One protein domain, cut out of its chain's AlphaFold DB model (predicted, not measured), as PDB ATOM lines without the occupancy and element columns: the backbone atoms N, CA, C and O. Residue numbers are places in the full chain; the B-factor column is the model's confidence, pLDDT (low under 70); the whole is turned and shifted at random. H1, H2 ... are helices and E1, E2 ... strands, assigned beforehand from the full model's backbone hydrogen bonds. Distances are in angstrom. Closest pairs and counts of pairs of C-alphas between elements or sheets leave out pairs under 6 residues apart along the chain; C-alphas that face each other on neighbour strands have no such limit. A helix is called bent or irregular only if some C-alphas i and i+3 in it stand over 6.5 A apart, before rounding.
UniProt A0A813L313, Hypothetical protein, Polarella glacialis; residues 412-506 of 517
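Overview. This is residues 412 to 506 of the 517 residues of the protein "Hypothetical protein" of Polarella glacialis (UniProt A0A813L313). Three helices, H1, H2 and H5, lie side by side and run the same way, with H2 in the middle, and the short H3 packs on H2 running the opposite way. A small hairpin of two strands, E1 and E2, lies beyond the last residues of H2, while H4 lies far from it, and residues 486 to 491, of which 486 belongs to H4, stick out. The printed part has 95 residues, with five named helices and two named strands in the order H1, H2, E1, E2, H3, H4, H5; the sheet E1 - E2 is antiparallel, and the class is mostly helix. The whole is only just compact, close to loose, with a radius of gyration of the C-alphas of 14.4 A, and spans 41 by 35 by 24 A.

Along the chain. The sheet is made of E1, residues 454 to 456, and E2, residues 461 to 463, with C-alpha 454 at (141.473, 26.778, 21.838). H2, residues 437 to 450, is 20.8 A long; it is irregular, but only just: C-alphas 446 and 449 are 6.9 A apart. H1, residues 412 to 422, is 15.3 A long and begins at C-alpha 412, (132.383, 42.121, 36.615). H3 holds residues 468 to 475 and H4 residues 478 to 486. H5, residues 493 to 505, is 18.6 A long and ends at C-alpha 505, (151.976, 27.103, 33.168).

Arrangement. E1 and E2 form a hairpin; N 454 and O 463 are within hydrogen-bond range at 2.8 A, as are N 456 and O 461 at 3.0 A. The hub is H2, which touches three helices. H1 touches it at a shallow tilt of 18 degrees, the same way, with the closest C-alphas, of Leu 422 and Arg 447, 6.5 A apart. H5 touches it with residues 500 to 505 alone, at a shallow tilt of 15 degrees, the same way; the closest C-alphas, of Pro 449 and Ala 504, are 6.2 A apart. H3 touches H2 at a shallow tilt of 30 degrees, opposite ways, closest at the C-alphas of Pro 437 and Leu 475, 5.7 A apart. H1 and H5 are apart. H4 and H5 touch only at the corner, and only just, with 3 pairs of C-alphas within 8 A, closest at Ala 484 and His 494, 6.6 A; they stand about perpendicular, at 80 degrees. In H1, H3 and H4 every O i to N i+4 pair is within hydrogen-bond range; in H2 7 of 10 are, in H5 8 of 9.

Size, cuts and confidence. The two C-alphas farthest apart, of Glu 426 and Arg 488, are 43.9 A apart. The printed part has no cut. The link from H1 to H2, residues 423 to 436, is long. The mean pLDDT of the printed part is 71.8, and residues 424 to 433 and 478 to 506 are under 70.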
ATOM      1  N   MET A 412     133.478  43.060  36.362       82.81
ATOM      2  CA  MET A 412     132.383  42.121  36.615       82.81
ATOM      3  C   MET A 412     131.981  41.342  35.362       82.81
ATOM      4  O   MET A 412     131.823  40.128  35.434       82.81
ATOM      5  N   GLU A 413     131.865  42.005  34.212       87.81
ATOM      6  CA  GLU A 413     131.544  41.349  32.936       87.81
ATOM      7  C   GLU A 413     132.623  40.336  32.539       87.81
ATOM      8  O   GLU A 413     132.310  39.196  32.196       87.81
ATOM      9  N   ALA A 414     133.899  40.711  32.674       89.94
ATOM     10  CA  ALA A 414     135.023  39.817  32.418       89.94
ATOM     11  C   ALA A 414     135.038  38.620  33.383       89.94
ATOM     12  O   ALA A 414     135.302  37.496  32.959       89.94
ATOM     13  N   MET A 415     134.711  38.827  34.665       87.19
ATOM     14  CA  MET A 415     134.578  37.741  35.642       87.19
ATOM     15  C   MET A 415     133.434  36.781  35.291       87.19
ATOM     16  O   MET A 415     133.603  35.565  35.375       87.19
ATOM     17  N   VAL A 416     132.277  37.307  34.877       85.31
ATOM     18  CA  VAL A 416     131.127  36.490  34.465       85.31
ATOM     19  C   VAL A 416     131.470  35.675  33.222       85.31
ATOM     20  O   VAL A 416     131.300  34.458  33.237       85.31
ATOM     21  N   LEU A 417     132.019  36.305  32.181       89.06
ATOM     22  CA  LEU A 417     132.385  35.603  30.953       89.06
ATOM     23  C   LEU A 417     133.476  34.551  31.201       89.06
ATOM     24  O   LEU A 417     133.350  33.412  30.755       89.06
ATOM     25  N   ALA A 418     134.506  34.879  31.988       90.62
ATOM     26  CA  ALA A 418     135.533  33.914  32.375       90.62
ATOM     27  C   ALA A 418     134.949  32.718  33.148       90.62
ATOM     28  O   ALA A 418     135.366  31.586  32.923       90.62
ATOM     29  N   ARG A 419     133.949  32.929  34.017       87.00
ATOM     30  CA  ARG A 419     133.247  31.824  34.687       87.00
ATOM     31  C   ARG A 419     132.526  30.926  33.689       87.00
ATOM     32  O   ARG A 419     132.650  29.711  33.801       87.00
ATOM     33  N   LEU A 420     131.787  31.509  32.742       86.38
ATOM     34  CA  LEU A 420     131.030  30.745  31.744       86.38
ATOM     35  C   LEU A 420     131.945  29.827  30.922       86.38
ATOM     36  O   LEU A 420     131.559  28.700  30.622       86.38
ATOM     37  N   LEU A 421     133.166  30.284  30.628       88.62
ATOM     38  CA  LEU A 421     134.173  29.536  29.869       88.62
ATOM     39  C   LEU A 421     134.896  28.447  30.674       88.62
ATOM     40  O   LEU A 421     135.396  27.497  30.080       88.62
ATOM     41  N   LEU A 422     134.987  28.585  32.000       87.12
ATOM     42  CA  LEU A 422     135.754  27.680  32.872       87.12
ATOM     43  C   LEU A 422     134.888  26.716  33.693       87.12
ATOM     44  O   LEU A 422     135.407  25.970  34.520       87.12
ATOM     45  N   GLN A 423     133.566  26.762  33.548       77.31
ATOM     46  CA  GLN A 423     132.672  25.910  34.320       77.31
ATOM     47  C   GLN A 423     132.612  24.495  33.722       77.31
ATOM     48  O   GLN A 423     132.245  24.330  32.563       77.31
ATOM     49  N   GLU A 424     132.934  23.485  34.537       67.50
ATOM     50  CA  GLU A 424     133.157  22.100  34.083       67.50
ATOM     51  C   GLU A 424     131.965  21.143  34.290       67.50
ATOM     52  O   GLU A 424     132.062  19.974  33.931       67.50
ATOM     53  N   GLY A 425     130.827  21.585  34.844       65.19
ATOM     54  CA  GLY A 425     129.662  20.700  34.954       65.19
ATOM     55  C   GLY A 425     128.527  21.155  35.868       65.19
ATOM     56  O   GLY A 425     128.583  22.200  36.528       65.19
ATOM     57  N   GLU A 426     127.493  20.314  35.901       54.31
ATOM     58  CA  GLU A 426     126.296  20.454  36.731       54.31
ATOM     59  C   GLU A 426     126.652  20.214  38.210       54.31
ATOM     60  O   GLU A 426     127.327  19.249  38.556       54.31
ATOM     61  N   GLY A 427     126.281  21.147  39.094       53.03
ATOM     62  CA  GLY A 427     126.570  21.079  40.537       53.03
ATOM     63  C   GLY A 427     127.956  21.572  40.990       53.03
ATOM     64  O   GLY A 427     128.116  21.923  42.155       53.03
ATOM     65  N   VAL A 428     128.947  21.702  40.096       52.59
ATOM     66  CA  VAL A 428     130.291  22.236  40.446       52.59
ATOM     67  C   VAL A 428     130.309  23.775  40.494       52.59
ATOM     68  O   VAL A 428     131.209  24.390  41.071       52.59
ATOM     69  N   GLY A 429     129.300  24.423  39.908       47.97
ATOM     70  CA  GLY A 429     129.272  25.869  39.703       47.97
ATOM     71  C   GLY A 429     128.249  26.660  40.508       47.97
ATOM     72  O   GLY A 429     127.963  27.778  40.100       47.97
ATOM     73  N   ASP A 430     127.735  26.141  41.624       48.16
ATOM     74  CA  ASP A 430     126.929  26.935  42.574       48.16
ATOM     75  C   ASP A 430     127.761  27.623  43.666       48.16
ATOM     76  O   ASP A 430     127.239  28.387  44.479       48.16
ATOM     77  N   ALA A 431     129.083  27.425  43.662       55.56
ATOM     78  CA  ALA A 431     129.971  28.223  44.492       55.56
ATOM     79  C   ALA A 431     129.863  29.702  44.085       55.56
ATOM     80  O   ALA A 431     130.035  30.056  42.913       55.56
ATOM     81  N   LEU A 432     129.578  30.568  45.063       59.38
ATOM     82  CA  LEU A 432     129.600  32.015  44.873       59.38
ATOM     83  C   LEU A 432     130.945  32.414  44.262       59.38
ATOM     84  O   LEU A 432     132.003  32.036  44.770       59.38
ATOM     85  N   LEU A 433     130.898  33.188  43.176       65.94
ATOM     86  CA  LEU A 433     132.107  33.748  42.591       65.94
ATOM     87  C   LEU A 433     132.868  34.537  43.662       65.94
ATOM     88  O   LEU A 433     132.244  35.330  44.380       65.94
ATOM     89  N   PRO A 434     134.201  34.381  43.751       76.06
ATOM     90  CA  PRO A 434     134.996  35.271  44.571       76.06
ATOM     91  C   PRO A 434     134.702  36.722  44.183       76.06
ATOM     92  O   PRO A 434     134.868  37.121  43.033       76.06
ATOM     93  N   ARG A 435     134.223  37.512  45.151       71.25
ATOM     94  CA  ARG A 435     133.787  38.899  44.915       71.25
ATOM     95  C   ARG A 435     134.963  39.845  44.653       71.25
ATOM     96  O   ARG A 435     134.776  40.921  44.094       71.25
ATOM     97  N   ARG A 436     136.165  39.479  45.108       78.12
ATOM     98  CA  ARG A 436     137.376  40.282  44.925       78.12
ATOM     99  C   ARG A 436     138.097  39.859  43.645       78.12
ATOM    100  O   ARG A 436     138.341  38.663  43.482       78.12
ATOM    101  N   PRO A 437     138.500  40.814  42.787       81.19
ATOM    102  CA  PRO A 437     139.296  40.553  41.590       81.19
ATOM    103  C   PRO A 437     140.494  39.627  41.816       81.19
ATOM    104  O   PRO A 437     140.746  38.731  41.015       81.19
ATOM    105  N   GLU A 438     141.222  39.820  42.915       82.50
ATOM    106  CA  GLU A 438     142.431  39.059  43.222       82.50
ATOM    107  C   GLU A 438     142.120  37.587  43.538       82.50
ATOM    108  O   GLU A 438     142.769  36.692  42.994       82.50
ATOM    109  N   ASP A 439     141.090  37.337  44.353       83.94
ATOM    110  CA  ASP A 439     140.623  35.988  44.697       83.94
ATOM    111  C   ASP A 439     140.033  35.285  43.462       83.94
ATOM    112  O   ASP A 439     140.225  34.087  43.254       83.94
ATOM    113  N   PHE A 440     139.364  36.046  42.591       86.94
ATOM    114  CA  PHE A 440     138.848  35.528  41.330       86.94
ATOM    115  C   PHE A 440     139.975  35.094  40.394       86.94
ATOM    116  O   PHE A 440     139.901  34.022  39.801       86.94
ATOM    117  N   CYS A 441     141.059  35.864  40.286       88.94
ATOM    118  CA  CYS A 441     142.196  35.437  39.479       88.94
ATOM    119  C   CYS A 441     142.831  34.129  39.985       88.94
ATOM    120  O   CYS A 441     143.321  33.352  39.168       88.94
ATOM    121  N   VAL A 442     142.815  33.860  41.297       86.81
ATOM    122  CA  VAL A 442     143.234  32.554  41.843       86.81
ATOM    123  C   VAL A 442     142.282  31.455  41.382       86.81
ATOM    124  O   VAL A 442     142.732  30.462  40.821       86.81
ATOM    125  N   TRP A 443     140.975  31.679  41.527       88.06
ATOM    126  CA  TRP A 443     139.940  30.737  41.095       88.06
ATOM    127  C   TRP A 443     140.051  30.362  39.609       88.06
ATOM    128  O   TRP A 443     139.916  29.187  39.259       88.06
ATOM    129  N   VAL A 444     140.344  31.341  38.742       90.00
ATOM    130  CA  VAL A 444     140.586  31.126  37.305       90.00
ATOM    131  C   VAL A 444     141.865  30.317  37.094       90.00
ATOM    132  O   VAL A 444     141.859  29.349  36.340       90.00
ATOM    133  N   ALA A 445     142.960  30.673  37.769       89.12
ATOM    134  CA  ALA A 445     144.250  30.005  37.599       89.12
ATOM    135  C   ALA A 445     144.250  28.536  38.055       89.12
ATOM    136  O   ALA A 445     144.997  27.736  37.499       89.12
ATOM    137  N   GLU A 446     143.422  28.179  39.037       87.69
ATOM    138  CA  GLU A 446     143.238  26.794  39.486       87.69
ATOM    139  C   GLU A 446     142.489  25.930  38.462       87.69
ATOM    140  O   GLU A 446     142.735  24.730  38.384       87.69
ATOM    141  N   ARG A 447     141.593  26.530  37.666       88.38
ATOM    142  CA  ARG A 447     140.731  25.822  36.699       88.38
ATOM    143  C   ARG A 447     141.270  25.830  35.279       88.38
ATOM    144  O   ARG A 447     141.069  24.878  34.539       88.38
ATOM    145  N   LEU A 448     142.000  26.875  34.898       89.38
ATOM    146  CA  LEU A 448     142.534  27.021  33.546       89.38
ATOM    147  C   LEU A 448     143.351  25.803  33.057       89.38
ATOM    148  O   LEU A 448     143.190  25.448  31.891       89.38
ATOM    149  N   PRO A 449     144.176  25.117  33.880       86.88
ATOM    150  CA  PRO A 449     144.893  23.915  33.440       86.88
ATOM    151  C   PRO A 449     143.986  22.730  33.079       86.88
ATOM    152  O   PRO A 449     144.398  21.891  32.284       86.88
ATOM    153  N   GLY A 450     142.783  22.657  33.661       83.38
ATOM    154  CA  GLY A 450     141.769  21.648  33.333       83.38
ATOM    155  C   GLY A 450     141.055  21.927  32.012       83.38
ATOM    156  O   GLY A 450     140.450  21.031  31.427       83.38
ATOM    157  N   THR A 451     141.177  23.150  31.488       82.62
ATOM    158  CA  THR A 451     140.530  23.530  30.233       82.62
ATOM    159  C   THR A 451     141.353  23.138  29.013       82.62
ATOM    160  O   THR A 451     142.574  23.305  28.974       82.62
ATOM    161  N   GLY A 452     140.669  22.627  27.987       86.50
ATOM    162  CA  GLY A 452     141.274  22.370  26.683       86.50
ATOM    163  C   GLY A 452     141.814  23.653  26.041       86.50
ATOM    164  O   GLY A 452     141.320  24.755  26.284       86.50
ATOM    165  N   LEU A 453     142.841  23.516  25.200       92.56
ATOM    166  CA  LEU A 453     143.345  24.644  24.417       92.56
ATOM    167  C   LEU A 453     142.373  24.982  23.281       92.56
ATOM    168  O   LEU A 453     141.796  24.089  22.664       92.56
ATOM    169  N   VAL A 454     142.275  26.265  22.952       93.19
ATOM    170  CA  VAL A 454     141.473  26.778  21.838       93.19
ATOM    171  C   VAL A 454     142.372  27.379  20.767       93.19
ATOM    172  O   VAL A 454     143.415  27.966  21.068       93.19
ATOM    173  N   TYR A 455     141.980  27.250  19.503       93.44
ATOM    174  CA  TYR A 455     142.703  27.888  18.408       93.44
ATOM    175  C   TYR A 455     142.541  29.411  18.472       93.44
ATOM    176  O   TYR A 455     141.428  29.915  18.610       93.44
ATOM    177  N   SER A 456     143.647  30.145  18.347       94.31
ATOM    178  CA  SER A 456     143.648  31.604  18.222       94.31
ATOM    179  C   SER A 456     144.100  32.004  16.824       94.31
ATOM    180  O   SER A 456     145.240  31.729  16.450       94.31
ATOM    181  N   ALA A 457     143.238  32.712  16.087       91.12
ATOM    182  CA  ALA A 457     143.550  33.227  14.751       91.12
ATOM    183  C   ALA A 457     144.749  34.193  14.769       91.12
ATOM    184  O   ALA A 457     145.636  34.110  13.923       91.12
ATOM    185  N   LEU A 458     144.847  35.035  15.805       92.31
ATOM    186  CA  LEU A 458     145.951  35.985  15.974       92.31
ATOM    187  C   LEU A 458     147.291  35.310  16.286       92.31
ATOM    188  O   LEU A 458     148.337  35.778  15.842       92.31
ATOM    189  N   ALA A 459     147.281  34.241  17.089       91.81
ATOM    190  CA  ALA A 459     148.496  33.509  17.445       91.81
ATOM    191  C   ALA A 459     148.832  32.377  16.459       91.81
ATOM    192  O   ALA A 459     149.931  31.826  16.540       91.81
ATOM    193  N   ARG A 460     147.885  32.016  15.581       90.94
ATOM    194  CA  ARG A 460     147.934  30.893  14.627       90.94
ATOM    195  C   ARG A 460     148.343  29.569  15.270       90.94
ATOM    196  O   ARG A 460     149.143  28.809  14.733       90.94
ATOM    197  N   ARG A 461     147.848  29.331  16.486       92.62
ATOM    198  CA  ARG A 461     148.103  28.119  17.273       92.62
ATOM    199  C   ARG A 461     147.077  27.973  18.384       92.62
ATOM    200  O   ARG A 461     146.408  28.937  18.759       92.62
ATOM    201  N   ASN A 462     147.052  26.787  18.978       93.25
ATOM    202  CA  ASN A 462     146.272  26.529  20.176       93.25
ATOM    203  C   ASN A 462     146.888  27.235  21.397       93.25
ATOM    204  O   ASN A 462     148.101  27.179  21.642       93.25
ATOM    205  N   VAL A 463     146.041  27.934  22.146       94.19
ATOM    206  CA  VAL A 463     146.359  28.710  23.350       94.19
ATOM    207  C   VAL A 463     145.293  28.449  24.420       94.19
ATOM    208  O   VAL A 463     144.210  27.972  24.091       94.19
ATOM    209  N   PRO A 464     145.559  28.732  25.704       95.06
ATOM    210  CA  PRO A 464     144.504  28.692  26.710       95.06
ATOM    211  C   PRO A 464     143.376  29.678  26.365       95.06
ATOM    212  O   PRO A 464     143.674  30.755  25.837       95.06
ATOM    213  N   PRO A 465     142.113  29.367  26.708       94.69
ATOM    214  CA  PRO A 465     140.970  30.241  26.425       94.69
ATOM    215  C   PRO A 465     141.060  31.599  27.133       94.69
ATOM    216  O   PRO A 465     140.492  32.585  26.667       94.69
ATOM    217  N   ILE A 466     141.806  31.665  28.241       95.88
ATOM    218  CA  ILE A 466     142.032  32.880  29.022       95.88
ATOM    219  C   ILE A 466     143.534  33.134  29.171       95.88
ATOM    220  O   ILE A 466     144.295  32.299  29.662       95.88
ATOM    221  N   ASN A 467     143.965  34.341  28.817       94.75
ATOM    222  CA  ASN A 467     145.283  34.858  29.146       94.75
ATOM    223  C   ASN A 467     145.261  35.470  30.554       94.75
ATOM    224  O   ASN A 467     144.829  36.606  30.749       94.75
ATOM    225  N   MET A 468     145.786  34.726  31.532       91.81
ATOM    226  CA  MET A 468     145.808  35.119  32.949       91.81
ATOM    227  C   MET A 468     146.435  36.487  33.215       91.81
ATOM    228  O   MET A 468     145.953  37.232  34.069       91.81
ATOM    229  N   TYR A 469     147.515  36.826  32.508       89.06
ATOM    230  CA  TYR A 469     148.196  38.103  32.708       89.06
ATOM    231  C   TYR A 469     147.323  39.265  32.246       89.06
ATOM    232  O   TYR A 469     147.186  40.256  32.964       89.06
ATOM    233  N   ALA A 470     146.710  39.121  31.072       91.62
ATOM    234  CA  ALA A 470     145.801  40.114  30.527       91.62
ATOM    235  C   ALA A 470     144.495  40.199  31.339       91.62
ATOM    236  O   ALA A 470     144.006  41.303  31.552       91.62
ATOM    237  N   LEU A 471     143.976  39.082  31.869       92.31
ATOM    238  CA  LEU A 471     142.780  39.077  32.721       92.31
ATOM    239  C   LEU A 471     143.044  39.801  34.042       92.31
ATOM    240  O   LEU A 471     142.329  40.720  34.412       92.31
ATOM    241  N   HIS A 472     144.125  39.469  34.747       90.06
ATOM    242  CA  HIS A 472     144.507  40.234  35.937       90.06
ATOM    243  C   HIS A 472     144.697  41.723  35.602       90.06
ATOM    244  O   HIS A 472     144.388  42.613  36.403       90.06
ATOM    245  N   ALA A 473     145.172  42.002  34.383       87.69
ATOM    246  CA  ALA A 473     145.305  43.347  33.870       87.69
ATOM    247  C   ALA A 473     143.990  44.039  33.445       87.69
ATOM    248  O   ALA A 473     143.996  45.258  33.273       87.69
ATOM    249  N   SER A 474     142.872  43.339  33.309       87.00
ATOM    250  CA  SER A 474     141.557  43.966  33.137       87.00
ATOM    251  C   SER A 474     140.834  44.128  34.476       87.00
ATOM    252  O   SER A 474     140.123  45.107  34.676       87.00
ATOM    253  N   LEU A 475     141.081  43.231  35.438       85.38
ATOM    254  CA  LEU A 475     140.353  43.212  36.710       85.38
ATOM    255  C   LEU A 475     140.937  44.135  37.801       85.38
ATOM    256  O   LEU A 475     140.188  44.703  38.596       85.38
ATOM    257  N   VAL A 476     142.266  44.292  37.882       79.88
ATOM    258  CA  VAL A 476     142.920  44.999  39.007       79.88
ATOM    259  C   VAL A 476     143.449  46.371  38.576       79.88
ATOM    260  O   VAL A 476     144.356  46.410  37.751       79.88
ATOM    261  N   PRO A 477     143.016  47.512  39.150       74.44
ATOM    262  CA  PRO A 477     143.479  48.844  38.739       74.44
ATOM    263  C   PRO A 477     145.006  49.033  38.795       74.44
ATOM    264  O   PRO A 477     145.671  48.599  39.739       74.44
ATOM    265  N   TRP A 478     145.570  49.757  37.821       61.31
ATOM    266  CA  TRP A 478     147.022  49.957  37.665       61.31
ATOM    267  C   TRP A 478     147.718  50.535  38.913       61.31
ATOM    268  O   TRP A 478     148.812  50.110  39.281       61.31
ATOM    269  N   GLN A 479     147.047  51.432  39.642       55.56
ATOM    270  CA  GLN A 479     147.559  52.043  40.879       55.56
ATOM    271  C   GLN A 479     147.819  51.013  41.993       55.56
ATOM    272  O   GLN A 479     148.757  51.169  42.778       55.56
ATOM    273  N   LYS A 480     147.019  49.939  42.058       59.25
ATOM    274  CA  LYS A 480     147.238  48.827  42.996       59.25
ATOM    275  C   LYS A 480     148.384  47.919  42.539       59.25
ATOM    276  O   LYS A 480     149.143  47.455  43.386       59.25
ATOM    277  N   ARG A 481     148.579  47.750  41.223       58.44
ATOM    278  CA  ARG A 481     149.705  46.975  40.661       58.44
ATOM    279  C   ARG A 481     151.060  47.610  40.975       58.44
ATOM    280  O   ARG A 481     151.997  46.911  41.344       58.44
ATOM    281  N   LEU A 482     151.155  48.939  40.892       48.88
ATOM    282  CA  LEU A 482     152.388  49.670  41.212       48.88
ATOM    283  C   LEU A 482     152.758  49.602  42.697       48.88
ATOM    284  O   LEU A 482     153.923  49.384  43.027       48.88
ATOM    285  N   ARG A 483     151.775  49.741  43.600       44.44
ATOM    286  CA  ARG A 483     152.021  49.662  45.053       44.44
ATOM    287  C   ARG A 483     152.613  48.318  45.471       44.44
ATOM    288  O   ARG A 483     153.429  48.287  46.385       44.44
ATOM    289  N   ALA A 484     152.261  47.240  44.778       46.47
ATOM    290  CA  ALA A 484     152.826  45.930  45.049       46.47
ATOM    291  C   ALA A 484     154.230  45.707  44.455       46.47
ATOM    292  O   ALA A 484     155.014  44.956  45.035       46.47
ATOM    293  N   CYS A 485     154.583  46.386  43.356       40.50
ATOM    294  CA  CYS A 485     155.954  46.395  42.824       40.50
ATOM    295  C   CYS A 485     156.928  47.215  43.693       40.50
ATOM    296  O   CYS A 485     158.116  46.899  43.747       40.50
ATOM    297  N   CYS A 486     156.453  48.251  44.394       34.72
ATOM    298  CA  CYS A 486     157.308  49.109  45.225       34.72
ATOM    299  C   CYS A 486     157.676  48.506  46.594       34.72
ATOM    300  O   CYS A 486     158.651  48.936  47.211       34.72
ATOM    301  N   THR A 487     156.972  47.479  47.078       40.84
ATOM    302  CA  THR A 487     157.341  46.783  48.320       40.84
ATOM    303  C   THR A 487     158.364  45.677  48.045       40.84
ATOM    304  O   THR A 487     158.018  44.510  47.900       40.84
ATOM    305  N   ARG A 488     159.654  46.039  48.025       36.94
ATOM    306  CA  ARG A 488     160.835  45.144  47.936       36.94
ATOM    307  C   ARG A 488     161.032  44.185  49.132       36.94
ATOM    308  O   ARG A 488     162.145  43.732  49.384       36.94
ATOM    309  N   ARG A 489     159.981  43.839  49.881       36.25
ATOM    310  CA  ARG A 489     160.029  42.730  50.845       36.25
ATOM    311  C   ARG A 489     159.289  41.542  50.253       36.25
ATOM    312  O   ARG A 489     158.068  41.538  50.140       36.25
ATOM    313  N   CYS A 490     160.074  40.545  49.864       41.56
ATOM    314  CA  CYS A 490     159.641  39.208  49.498       41.56
ATOM    315  C   CYS A 490     158.769  38.619  50.620       41.56
ATOM    316  O   CYS A 490     159.307  38.123  51.602       41.56
ATOM    317  N   ASN A 491     157.451  38.808  50.505       39.06
ATOM    318  CA  ASN A 491     156.317  38.038  51.058       39.06
ATOM    319  C   ASN A 491     155.022  38.878  50.958       39.06
ATOM    320  O   ASN A 491     154.214  38.929  51.879       39.06
ATOM    321  N   GLY A 492     154.848  39.588  49.838       37.28
ATOM    322  CA  GLY A 492     153.617  40.300  49.492       37.28
ATOM    323  C   GLY A 492     152.850  39.589  48.367       37.28
ATOM    324  O   GLY A 492     153.416  38.708  47.709       37.28
ATOM    325  N   PRO A 493     151.593  39.983  48.095       41.03
ATOM    326  CA  PRO A 493     150.642  39.239  47.257       41.03
ATOM    327  C   PRO A 493     151.105  38.956  45.811       41.03
ATOM    328  O   PRO A 493     150.651  38.008  45.183       41.03
ATOM    329  N   HIS A 494     152.101  39.676  45.285       41.88
ATOM    330  CA  HIS A 494     152.660  39.410  43.950       41.88
ATOM    331  C   HIS A 494     153.726  38.298  43.893       41.88
ATOM    332  O   HIS A 494     153.964  37.728  42.827       41.88
ATOM    333  N   GLY A 495     154.343  37.931  45.025       42.00
ATOM    334  CA  GLY A 495     155.204  36.744  45.105       42.00
ATOM    335  C   GLY A 495     154.408  35.440  44.993       42.00
ATOM    336  O   GLY A 495     154.951  34.429  44.546       42.00
ATOM    337  N   TRP A 496     153.121  35.484  45.355       49.09
ATOM    338  CA  TRP A 496     152.158  34.427  45.070       49.09
ATOM    339  C   TRP A 496     151.824  34.420  43.575       49.09
ATOM    340  O   TRP A 496     151.909  33.360  42.970       49.09
ATOM    341  N   TRP A 497     151.513  35.571  42.960       49.88
ATOM    342  CA  TRP A 497     151.084  35.648  41.552       49.88
ATOM    343  C   TRP A 497     152.077  34.988  40.590       49.88
ATOM    344  O   TRP A 497     151.710  34.114  39.809       49.88
ATOM    345  N   ASN A 498     153.367  35.319  40.708       49.88
ATOM    346  CA  ASN A 498     154.398  34.693  39.879       49.88
ATOM    347  C   ASN A 498     154.555  33.190  40.156       49.88
ATOM    348  O   ASN A 498     154.865  32.449  39.227       49.88
ATOM    349  N   ARG A 499     154.321  32.715  41.389       50.44
ATOM    350  CA  ARG A 499     154.328  31.274  41.710       50.44
ATOM    351  C   ARG A 499     153.094  30.557  41.178       50.44
ATOM    352  O   ARG A 499     153.230  29.442  40.708       50.44
ATOM    353  N   LEU A 500     151.929  31.194  41.219       53.44
ATOM    354  CA  LEU A 500     150.644  30.617  40.826       53.44
ATOM    355  C   LEU A 500     150.524  30.546  39.303       53.44
ATOM    356  O   LEU A 500     150.164  29.505  38.768       53.44
ATOM    357  N   VAL A 501     150.982  31.581  38.593       52.34
ATOM    358  CA  VAL A 501     151.112  31.526  37.132       52.34
ATOM    359  C   VAL A 501     152.231  30.565  36.705       52.34
ATOM    360  O   VAL A 501     152.050  29.814  35.753       52.34
ATOM    361  N   SER A 502     153.358  30.493  37.427       49.69
ATOM    362  CA  SER A 502     154.403  29.490  37.134       49.69
ATOM    363  C   SER A 502     153.966  28.050  37.437       49.69
ATOM    364  O   SER A 502     154.424  27.132  36.761       49.69
ATOM    365  N   ALA A 503     153.092  27.843  38.427       47.19
ATOM    366  CA  ALA A 503     152.503  26.547  38.753       47.19
ATOM    367  C   ALA A 503     151.437  26.134  37.724       47.19
ATOM    368  O   ALA A 503     151.434  24.984  37.303       47.19
ATOM    369  N   ALA A 504     150.610  27.075  37.254       44.75
ATOM    370  CA  ALA A 504     149.598  26.832  36.223       44.75
ATOM    371  C   ALA A 504     150.191  26.605  34.816       44.75
ATOM    372  O   ALA A 504     149.590  25.907  34.007       44.75
ATOM    373  N   PHE A 505     151.370  27.166  34.509       44.38
ATOM    374  CA  PHE A 505     151.976  27.103  33.168       44.38
ATOM    375  C   PHE A 505     153.238  26.236  33.048       44.38
ATOM    376  O   PHE A 505     153.814  26.153  31.960       44.38
ATOM    377  N   GLY A 506     153.669  25.575  34.125       37.72
ATOM    378  CA  GLY A 506     154.901  24.787  34.149       37.72
ATOM    379  C   GLY A 506     156.158  25.663  34.025       37.72
ATOM    380  O   GLY A 506     156.250  26.597  33.228       37.72
TER     381      GLY A 506